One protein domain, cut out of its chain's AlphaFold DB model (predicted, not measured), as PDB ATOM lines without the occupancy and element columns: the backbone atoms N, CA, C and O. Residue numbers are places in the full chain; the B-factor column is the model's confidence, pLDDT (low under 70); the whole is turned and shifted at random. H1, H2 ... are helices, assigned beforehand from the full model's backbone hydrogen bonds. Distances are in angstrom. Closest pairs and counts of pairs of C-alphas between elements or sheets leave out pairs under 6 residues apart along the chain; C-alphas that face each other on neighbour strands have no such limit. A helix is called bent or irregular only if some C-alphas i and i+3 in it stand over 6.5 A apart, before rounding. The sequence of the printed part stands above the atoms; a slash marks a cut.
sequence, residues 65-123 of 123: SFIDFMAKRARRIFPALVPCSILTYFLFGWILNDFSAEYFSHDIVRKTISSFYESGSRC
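AT A GLANCE: This is residues 65 to 123 of the 123 residues of the protein "Uncharacterized protein conserved in bacteria" of Shigella flexneri (UniProt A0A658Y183). What shape does the backbone make? It is a wide, open V with unequal arms: the long, kinked helix H1 is one arm, the shorter helix H3 is the other, and the turn between them holds the small helix H2. The space between the arms is empty, and residues 65 to 89 and 104 to 123 stand free. What is it built of? The printed part has 59 residues with three named helices, in the order H1, H2, H3, and no named strand; the class is all helix. How spread out is it? It is extended, with a radius of gyration of the C-alphas of 17.0 A, and flat, with spans of 47 by 33 by 16 A.

HOW THE PARTS SIT: What comes first along the printed part? H1, residues 66 to 95, has a kink of 33 degrees near residue 77. It is neither bent nor irregular, but only just: C-alphas 76 and 79 are 6.2 A apart. How do the next parts stand to it? A tight link of 5 residues joins H1 to H2, residues 101 to 104, yet these two helices are apart. H3, residues 106 to 120, follows H2 after a tight link of one residue, and H2 and H3 meet only through their link. H1 and H3 are apart, with no C-alpha of the one within 8 A of the other. What do the backbone N and O atoms show? Every O i to N i+4 pair is within hydrogen-bond range in H3, and 22 of 26 are in H1. H2 is too short for such a pair, and its one O i to N i+3 pair is not within range.

IN THESE COORDINATES: Where does the first helix run? H1 goes from C-alpha 66 at (50.647, -33.661, -41.643) to C-alpha 95 at (38.580, 3.586, -57.584), 42.3 A from first to last C-alpha. Where are the other two? H2 begins at Ala 101 and ends at Phe 104, 5.8 A from first to last C-alpha. H3 begins at His 106 and ends at C-alpha 120, at (51.996, -6.080, -31.761), a length of 21.5 A.

THE WHOLE: How large is it? The two C-alphas farthest apart are those of Ser 65 and Ser 100, 48.7 A. The first and last printed C-alphas, of Ser 65 and Cys 123, are 33.6 A apart. Is it printed without a gap? The printed part has no cut, neither link is long, and Cys 123 is the chain's last residue. How confident is the model? The mean pLDDT of the printed part is 70.4, and 31 residues are under 70: residues 65 to 70, 97 to 111 and 114 to 123.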
ATOM      1  N   SER A  65      51.883 -37.893 -43.645       69.31
ATOM      2  CA  SER A  65      52.504 -36.706 -43.055       69.31
ATOM      3  C   SER A  65      51.562 -35.500 -43.041       69.31
ATOM      4  O   SER A  65      50.993 -35.091 -44.057       69.31
ATOM      5  N   PHE A  66      51.433 -34.881 -41.864       66.12
ATOM      6  CA  PHE A  66      50.647 -33.661 -41.643       66.12
ATOM      7  C   PHE A  66      51.139 -32.484 -42.507       66.12
ATOM      8  O   PHE A  66      50.345 -31.672 -42.988       66.12
ATOM      9  N   ILE A  67      52.450 -32.433 -42.766       64.88
ATOM     10  CA  ILE A  67      53.095 -31.410 -43.598       64.88
ATOM     11  C   ILE A  67      52.673 -31.531 -45.068       64.88
ATOM     12  O   ILE A  67      52.341 -30.517 -45.678       64.88
ATOM     13  N   ASP A  68      52.602 -32.736 -45.638       67.69
ATOM     14  CA  ASP A  68      52.165 -32.921 -47.031       67.69
ATOM     15  C   ASP A  68      50.663 -32.617 -47.199       67.69
ATOM     16  O   ASP A  68      50.231 -32.020 -48.191       67.69
ATOM     17  N   PHE A  69      49.855 -32.921 -46.177       67.94
ATOM     18  CA  PHE A  69      48.449 -32.519 -46.121       67.94
ATOM     19  C   PHE A  69      48.273 -30.990 -46.118       67.94
ATOM     20  O   PHE A  69      47.479 -30.450 -46.900       67.94
ATOM     21  N   MET A  70      49.042 -30.276 -45.291       69.75
ATOM     22  CA  MET A  70      49.019 -28.811 -45.241       69.75
ATOM     23  C   MET A  70      49.592 -28.174 -46.509       69.75
ATOM     24  O   MET A  70      48.974 -27.258 -47.053       69.75
ATOM     25  N   ALA A  71      50.687 -28.700 -47.063       73.56
ATOM     26  CA  ALA A  71      51.299 -28.204 -48.297       73.56
ATOM     27  C   ALA A  71      50.367 -28.341 -49.514       73.56
ATOM     28  O   ALA A  71      50.314 -27.455 -50.372       73.56
ATOM     29  N   LYS A  72      49.575 -29.420 -49.591       71.75
ATOM     30  CA  LYS A  72      48.531 -29.593 -50.620       71.75
ATOM     31  C   LYS A  72      47.410 -28.562 -50.494       71.75
ATOM     32  O   LYS A  72      46.862 -28.137 -51.510       71.75
ATOM     33  N   ARG A  73      47.067 -28.152 -49.271       77.19
ATOM     34  CA  ARG A  73      46.019 -27.154 -49.015       77.19
ATOM     35  C   ARG A  73      46.524 -25.728 -49.244       77.19
ATOM     36  O   ARG A  73      45.838 -24.948 -49.899       77.19
ATOM     37  N   ALA A  74      47.748 -25.426 -48.816       76.81
ATOM     38  CA  ALA A  74      48.420 -24.160 -49.084       76.81
ATOM     39  C   ALA A  74      48.538 -23.909 -50.595       76.81
ATOM     40  O   ALA A  74      48.060 -22.892 -51.091       76.81
ATOM     41  N   ARG A  75      49.021 -24.889 -51.370       72.44
ATOM     42  CA  ARG A  75      49.107 -24.770 -52.836       72.44
ATOM     43  C   ARG A  75      47.770 -24.580 -53.553       72.44
ATOM     44  O   ARG A  75      47.793 -24.290 -54.738       72.44
ATOM     45  N   ARG A  76      46.621 -24.746 -52.889       71.81
ATOM     46  CA  ARG A  76      45.299 -24.436 -53.464       71.81
ATOM     47  C   ARG A  76      44.795 -23.041 -53.100       71.81
ATOM     48  O   ARG A  76      44.106 -22.439 -53.909       71.81
ATOM     49  N   ILE A  77      45.136 -22.532 -51.916       78.94
ATOM     50  CA  ILE A  77      44.681 -21.218 -51.433       78.94
ATOM     51  C   ILE A  77      45.610 -20.109 -51.943       78.94
ATOM     52  O   ILE A  77      45.145 -19.141 -52.538       78.94
ATOM     53  N   PHE A  78      46.926 -20.281 -51.790       74.81
ATOM     54  CA  PHE A  78      47.928 -19.291 -52.188       74.81
ATOM     55  C   PHE A  78      47.884 -18.867 -53.669       74.81
ATOM     56  O   PHE A  78      47.976 -17.663 -53.906       74.81
ATOM     57  N   PRO A  79      47.698 -19.756 -54.674       75.75
ATOM     58  CA  PRO A  79      47.686 -19.308 -56.068       75.75
ATOM     59  C   PRO A  79      46.471 -18.448 -56.419       75.75
ATOM     60  O   PRO A  79      46.551 -17.685 -57.371       75.75
ATOM     61  N   ALA A  80      45.364 -18.548 -55.675       78.75
ATOM     62  CA  ALA A  80      44.206 -17.671 -55.852       78.75
ATOM     63  C   ALA A  80      44.344 -16.374 -55.040       78.75
ATOM     64  O   ALA A  80      43.873 -15.322 -55.466       78.75
ATOM     65  N   LEU A  81      45.014 -16.435 -53.886       81.12
ATOM     66  CA  LEU A  81      45.139 -15.312 -52.960       81.12
ATOM     67  C   LEU A  81      46.060 -14.213 -53.502       81.12
ATOM     68  O   LEU A  81      45.700 -13.048 -53.420       81.12
ATOM     69  N   VAL A  82      47.186 -14.580 -54.125       84.50
ATOM     70  CA  VAL A  82      48.152 -13.632 -54.714       84.50
ATOM     71  C   VAL A  82      47.548 -12.761 -55.832       84.50
ATOM     72  O   VAL A  82      47.618 -11.536 -55.728       84.50
ATOM     73  N   PRO A  83      46.932 -13.315 -56.895       86.25
ATOM     74  CA  PRO A  83      46.326 -12.489 -57.935       86.25
ATOM     75  C   PRO A  83      45.104 -11.726 -57.416       86.25
ATOM     76  O   PRO A  83      44.901 -10.591 -57.828       86.25
ATOM     77  N   CYS A  84      44.328 -12.300 -56.486       87.75
ATOM     78  CA  CYS A  84      43.200 -11.603 -55.872       87.75
ATOM     79  C   CYS A  84      43.669 -10.385 -55.067       87.75
ATOM     80  O   CYS A  84      43.143  -9.300 -55.277       87.75
ATOM     81  N   SER A  85      44.708 -10.517 -54.232       85.50
ATOM     82  CA  SER A  85      45.246  -9.396 -53.452       85.50
ATOM     83  C   SER A  85      45.812  -8.293 -54.342       85.50
ATOM     84  O   SER A  85      45.578  -7.111 -54.093       85.50
ATOM     85  N   ILE A  86      46.518  -8.677 -55.410       86.94
ATOM     86  CA  ILE A  86      47.046  -7.736 -56.403       86.94
ATOM     87  C   ILE A  86      45.889  -7.012 -57.095       86.94
ATOM     88  O   ILE A  86      45.872  -5.785 -57.145       86.94
ATOM     89  N   LEU A  87      44.888  -7.753 -57.573       88.94
ATOM     90  CA  LEU A  87      43.718  -7.188 -58.235       88.94
ATOM     91  C   LEU A  87      42.945  -6.250 -57.305       88.94
ATOM     92  O   LEU A  87      42.602  -5.152 -57.722       88.94
ATOM     93  N   THR A  88      42.707  -6.628 -56.044       86.19
ATOM     94  CA  THR A  88      42.045  -5.747 -55.074       86.19
ATOM     95  C   THR A  88      42.851  -4.480 -54.828       86.19
ATOM     96  O   THR A  88      42.270  -3.404 -54.804       86.19
ATOM     97  N   TYR A  89      44.180  -4.570 -54.719       83.50
ATOM     98  CA  TYR A  89      45.037  -3.398 -54.550       83.50
ATOM     99  C   TYR A  89      44.934  -2.444 -55.750       83.50
ATOM    100  O   TYR A  89      44.708  -1.250 -55.569       83.50
ATOM    101  N   PHE A  90      45.004  -2.971 -56.976       82.69
ATOM    102  CA  PHE A  90      44.842  -2.170 -58.191       82.69
ATOM    103  C   PHE A  90      43.434  -1.588 -58.343       82.69
ATOM    104  O   PHE A  90      43.299  -0.430 -58.725       82.69
ATOM    105  N   LEU A  91      42.387  -2.356 -58.030       85.06
ATOM    106  CA  LEU A  91      41.003  -1.888 -58.093       85.06
ATOM    107  C   LEU A  91      40.742  -0.767 -57.088       85.06
ATOM    108  O   LEU A  91      40.130   0.231 -57.453       85.06
ATOM    109  N   PHE A  92      41.224  -0.900 -55.850       79.94
ATOM    110  CA  PHE A  92      41.117   0.160 -54.846       79.94
ATOM    111  C   PHE A  92      41.936   1.393 -55.237       79.94
ATOM    112  O   PHE A  92      41.416   2.500 -55.151       79.94
ATOM    113  N   GLY A  93      43.167   1.220 -55.730       76.38
ATOM    114  CA  GLY A  93      43.976   2.333 -56.240       76.38
ATOM    115  C   GLY A  93      43.312   3.059 -57.414       76.38
ATOM    116  O   GLY A  93      43.330   4.286 -57.480       76.38
ATOM    117  N   TRP A  94      42.647   2.316 -58.303       75.31
ATOM    118  CA  TRP A  94      41.909   2.891 -59.424       75.31
ATOM    119  C   TRP A  94      40.626   3.609 -58.992       75.31
ATOM    120  O   TRP A  94      40.388   4.733 -59.424       75.31
ATOM    121  N   ILE A  95      39.823   3.000 -58.114       81.25
ATOM    122  CA  ILE A  95      38.580   3.586 -57.584       81.25
ATOM    123  C   ILE A  95      38.853   4.877 -56.813       81.25
ATOM    124  O   ILE A  95      38.089   5.832 -56.929       81.25
ATOM    125  N   LEU A  96      39.942   4.914 -56.044       76.88
ATOM    126  CA  LEU A  96      40.343   6.095 -55.284       76.88
ATOM    127  C   LEU A  96      41.027   7.161 -56.161       76.88
ATOM    128  O   LEU A  96      41.293   8.250 -55.666       76.88
ATOM    129  N   ASN A  97      41.258   6.876 -57.453       62.78
ATOM    130  CA  ASN A  97      41.890   7.759 -58.444       62.78
ATOM    131  C   ASN A  97      43.205   8.388 -57.948       62.78
ATOM    132  O   ASN A  97      43.555   9.511 -58.300       62.78
ATOM    133  N   ASP A  98      43.926   7.636 -57.117       59.69
ATOM    134  CA  ASP A  98      45.121   8.088 -56.415       59.69
ATOM    135  C   ASP A  98      46.348   7.408 -57.037       59.69
ATOM    136  O   ASP A  98      47.161   6.764 -56.379       59.69
ATOM    137  N   PHE A  99      46.496   7.549 -58.359       60.59
ATOM    138  CA  PHE A  99      47.757   7.261 -59.059       60.59
ATOM    139  C   PHE A  99      48.776   8.393 -58.839       60.59
ATOM    140  O   PHE A  99      49.554   8.747 -59.724       60.59
ATOM    141  N   SER A 100      48.769   8.984 -57.646       55.03
ATOM    142  CA  SER A 100      49.839   9.847 -57.194       55.03
ATOM    143  C   SER A 100      51.064   8.970 -56.932       55.03
ATOM    144  O   SER A 100      51.046   8.074 -56.086       55.03
ATOM    145  N   ALA A 101      52.163   9.236 -57.642       55.09
ATOM    146  CA  ALA A 101      53.476   8.633 -57.394       55.09
ATOM    147  C   ALA A 101      53.994   8.863 -55.950       55.09
ATOM    148  O   ALA A 101      55.032   8.328 -55.568       55.09
ATOM    149  N   GLU A 102      53.251   9.614 -55.135       54.75
ATOM    150  CA  GLU A 102      53.458   9.853 -53.710       54.75
ATOM    151  C   GLU A 102      53.095   8.643 -52.822       54.75
ATOM    152  O   GLU A 102      53.606   8.535 -51.711       54.75
ATOM    153  N   TYR A 103      52.313   7.666 -53.310       53.38
ATOM    154  CA  TYR A 103      52.064   6.401 -52.587       53.38
ATOM    155  C   TYR A 103      53.311   5.510 -52.466       53.38
ATOM    156  O   TYR A 103      53.418   4.709 -51.536       53.38
ATOM    157  N   PHE A 104      54.267   5.656 -53.390       53.22
ATOM    158  CA  PHE A 104      55.579   5.006 -53.315       53.22
ATOM    159  C   PHE A 104      56.561   5.753 -52.407       53.22
ATOM    160  O   PHE A 104      57.653   5.241 -52.138       53.22
ATOM    161  N   SER A 105      56.200   6.940 -51.911       55.97
ATOM    162  CA  SER A 105      57.049   7.677 -50.987       55.97
ATOM    163  C   SER A 105      57.175   6.908 -49.674       55.97
ATOM    164  O   SER A 105      56.202   6.479 -49.049       55.97
ATOM    165  N   HIS A 106      58.431   6.747 -49.268       57.38
ATOM    166  CA  HIS A 106      58.945   5.958 -48.146       57.38
ATOM    167  C   HIS A 106      58.209   6.151 -46.798       57.38
ATOM    168  O   HIS A 106      58.338   5.313 -45.897       57.38
ATOM    169  N   ASP A 107      57.446   7.234 -46.655       62.81
ATOM    170  CA  ASP A 107      56.798   7.668 -45.421       62.81
ATOM    171  C   ASP A 107      55.496   6.926 -45.100       62.81
ATOM    172  O   ASP A 107      55.263   6.590 -43.936       62.81
ATOM    173  N   ILE A 108      54.672   6.587 -46.100       65.38
ATOM    174  CA  ILE A 108      53.420   5.838 -45.866       65.38
ATOM    175  C   ILE A 108      53.740   4.385 -45.492       65.38
ATOM    176  O   ILE A 108      53.149   3.824 -44.563       65.38
ATOM    177  N   VAL A 109      54.748   3.795 -46.142       66.50
ATOM    178  CA  VAL A 109      55.247   2.448 -45.824       66.50
ATOM    179  C   VAL A 109      55.804   2.402 -44.400       66.50
ATOM    180  O   VAL A 109      55.444   1.512 -43.629       66.50
ATOM    181  N   ARG A 110      56.615   3.393 -44.001       66.19
ATOM    182  CA  ARG A 110      57.137   3.488 -42.629       66.19
ATOM    183  C   ARG A 110      56.032   3.651 -41.587       66.19
ATOM    184  O   ARG A 110      56.080   2.950 -40.579       66.19
ATOM    185  N   LYS A 111      55.029   4.498 -41.837       69.44
ATOM    186  CA  LYS A 111      53.883   4.690 -40.924       69.44
ATOM    187  C   LYS A 111      53.021   3.442 -40.769       69.44
ATOM    188  O   LYS A 111      52.519   3.158 -39.681       69.44
ATOM    189  N   THR A 112      52.853   2.688 -41.848       70.25
ATOM    190  CA  THR A 112      52.089   1.438 -41.817       70.25
ATOM    191  C   THR A 112      52.853   0.382 -41.021       70.25
ATOM    192  O   THR A 112      52.295  -0.221 -40.108       70.25
ATOM    193  N   ILE A 113      54.159   0.227 -41.271       72.81
ATOM    194  CA  ILE A 113      55.015  -0.715 -40.534       72.81
ATOM    195  C   ILE A 113      55.096  -0.352 -39.044       72.81
ATOM    196  O   ILE A 113      54.994  -1.244 -38.202       72.81
ATOM    197  N   SER A 114      55.219   0.933 -38.694       66.75
ATOM    198  CA  SER A 114      55.246   1.356 -37.289       66.75
ATOM    199  C   SER A 114      53.911   1.103 -36.586       66.75
ATOM    200  O   SER A 114      53.912   0.627 -35.458       66.75
ATOM    201  N   SER A 115      52.780   1.324 -37.263       68.25
ATOM    202  CA  SER A 115      51.447   1.040 -36.706       68.25
ATOM    203  C   SER A 115      51.224  -0.459 -36.471       68.25
ATOM    204  O   SER A 115      50.616  -0.847 -35.474       68.25
ATOM    205  N   PHE A 116      51.764  -1.320 -37.341       69.38
ATOM    206  CA  PHE A 116      51.771  -2.767 -37.118       69.38
ATOM    207  C   PHE A 116      52.672  -3.174 -35.941       69.38
ATOM    208  O   PHE A 116      52.268  -4.009 -35.132       69.38
ATOM    209  N   TYR A 117      53.855  -2.565 -35.797       69.31
ATOM    210  CA  TYR A 117      54.764  -2.834 -34.674       69.31
ATOM    211  C   TYR A 117      54.170  -2.402 -33.321       69.31
ATOM    212  O   TYR A 117      54.266  -3.130 -32.337       69.31
ATOM    213  N   GLU A 118      53.489  -1.257 -33.276       63.56
ATOM    214  CA  GLU A 118      52.885  -0.701 -32.055       63.56
ATOM    215  C   GLU A 118      51.561  -1.369 -31.645       63.56
ATOM    216  O   GLU A 118      51.083  -1.209 -30.517       63.56
ATOM    217  N   SER A 119      50.943  -2.100 -32.573       65.50
ATOM    218  CA  SER A 119      49.791  -2.960 -32.298       65.50
ATOM    219  C   SER A 119      50.241  -4.330 -31.769       65.50
ATOM    220  O   SER A 119      49.614  -4.888 -30.875       65.50
ATOM    221  N   GLY A 120      51.389  -4.835 -32.244       58.88
ATOM    222  CA  GLY A 120      51.996  -6.080 -31.761       58.88
ATOM    223  C   GLY A 120      52.665  -5.991 -30.382       58.88
ATOM    224  O   GLY A 120      52.778  -7.009 -29.711       58.88
ATOM    225  N   SER A 121      53.081  -4.801 -29.932       56.16
ATOM    226  CA  SER A 121      53.718  -4.580 -28.619       56.16
ATOM    227  C   SER A 121      52.742  -4.311 -27.465       56.16
ATOM    228  O   SER A 121      53.175  -4.121 -26.329       56.16
ATOM    229  N   ARG A 122      51.435  -4.258 -27.754       57.28
ATOM    230  CA  ARG A 122      50.356  -4.029 -26.776       57.28
ATOM    231  C   ARG A 122      49.641  -5.314 -26.330       57.28
ATOM    232  O   ARG A 122      48.660  -5.216 -25.595       57.28
ATOM    233  N   CYS A 123      50.121  -6.480 -26.770       53.72
ATOM    234  CA  CYS A 123      49.745  -7.793 -26.236       53.72
ATOM    235  C   CYS A 123      50.800  -8.290 -25.247       53.72
ATOM    236  O   CYS A 123      52.002  -8.103 -25.541       53.72
TER     237      CYS A 123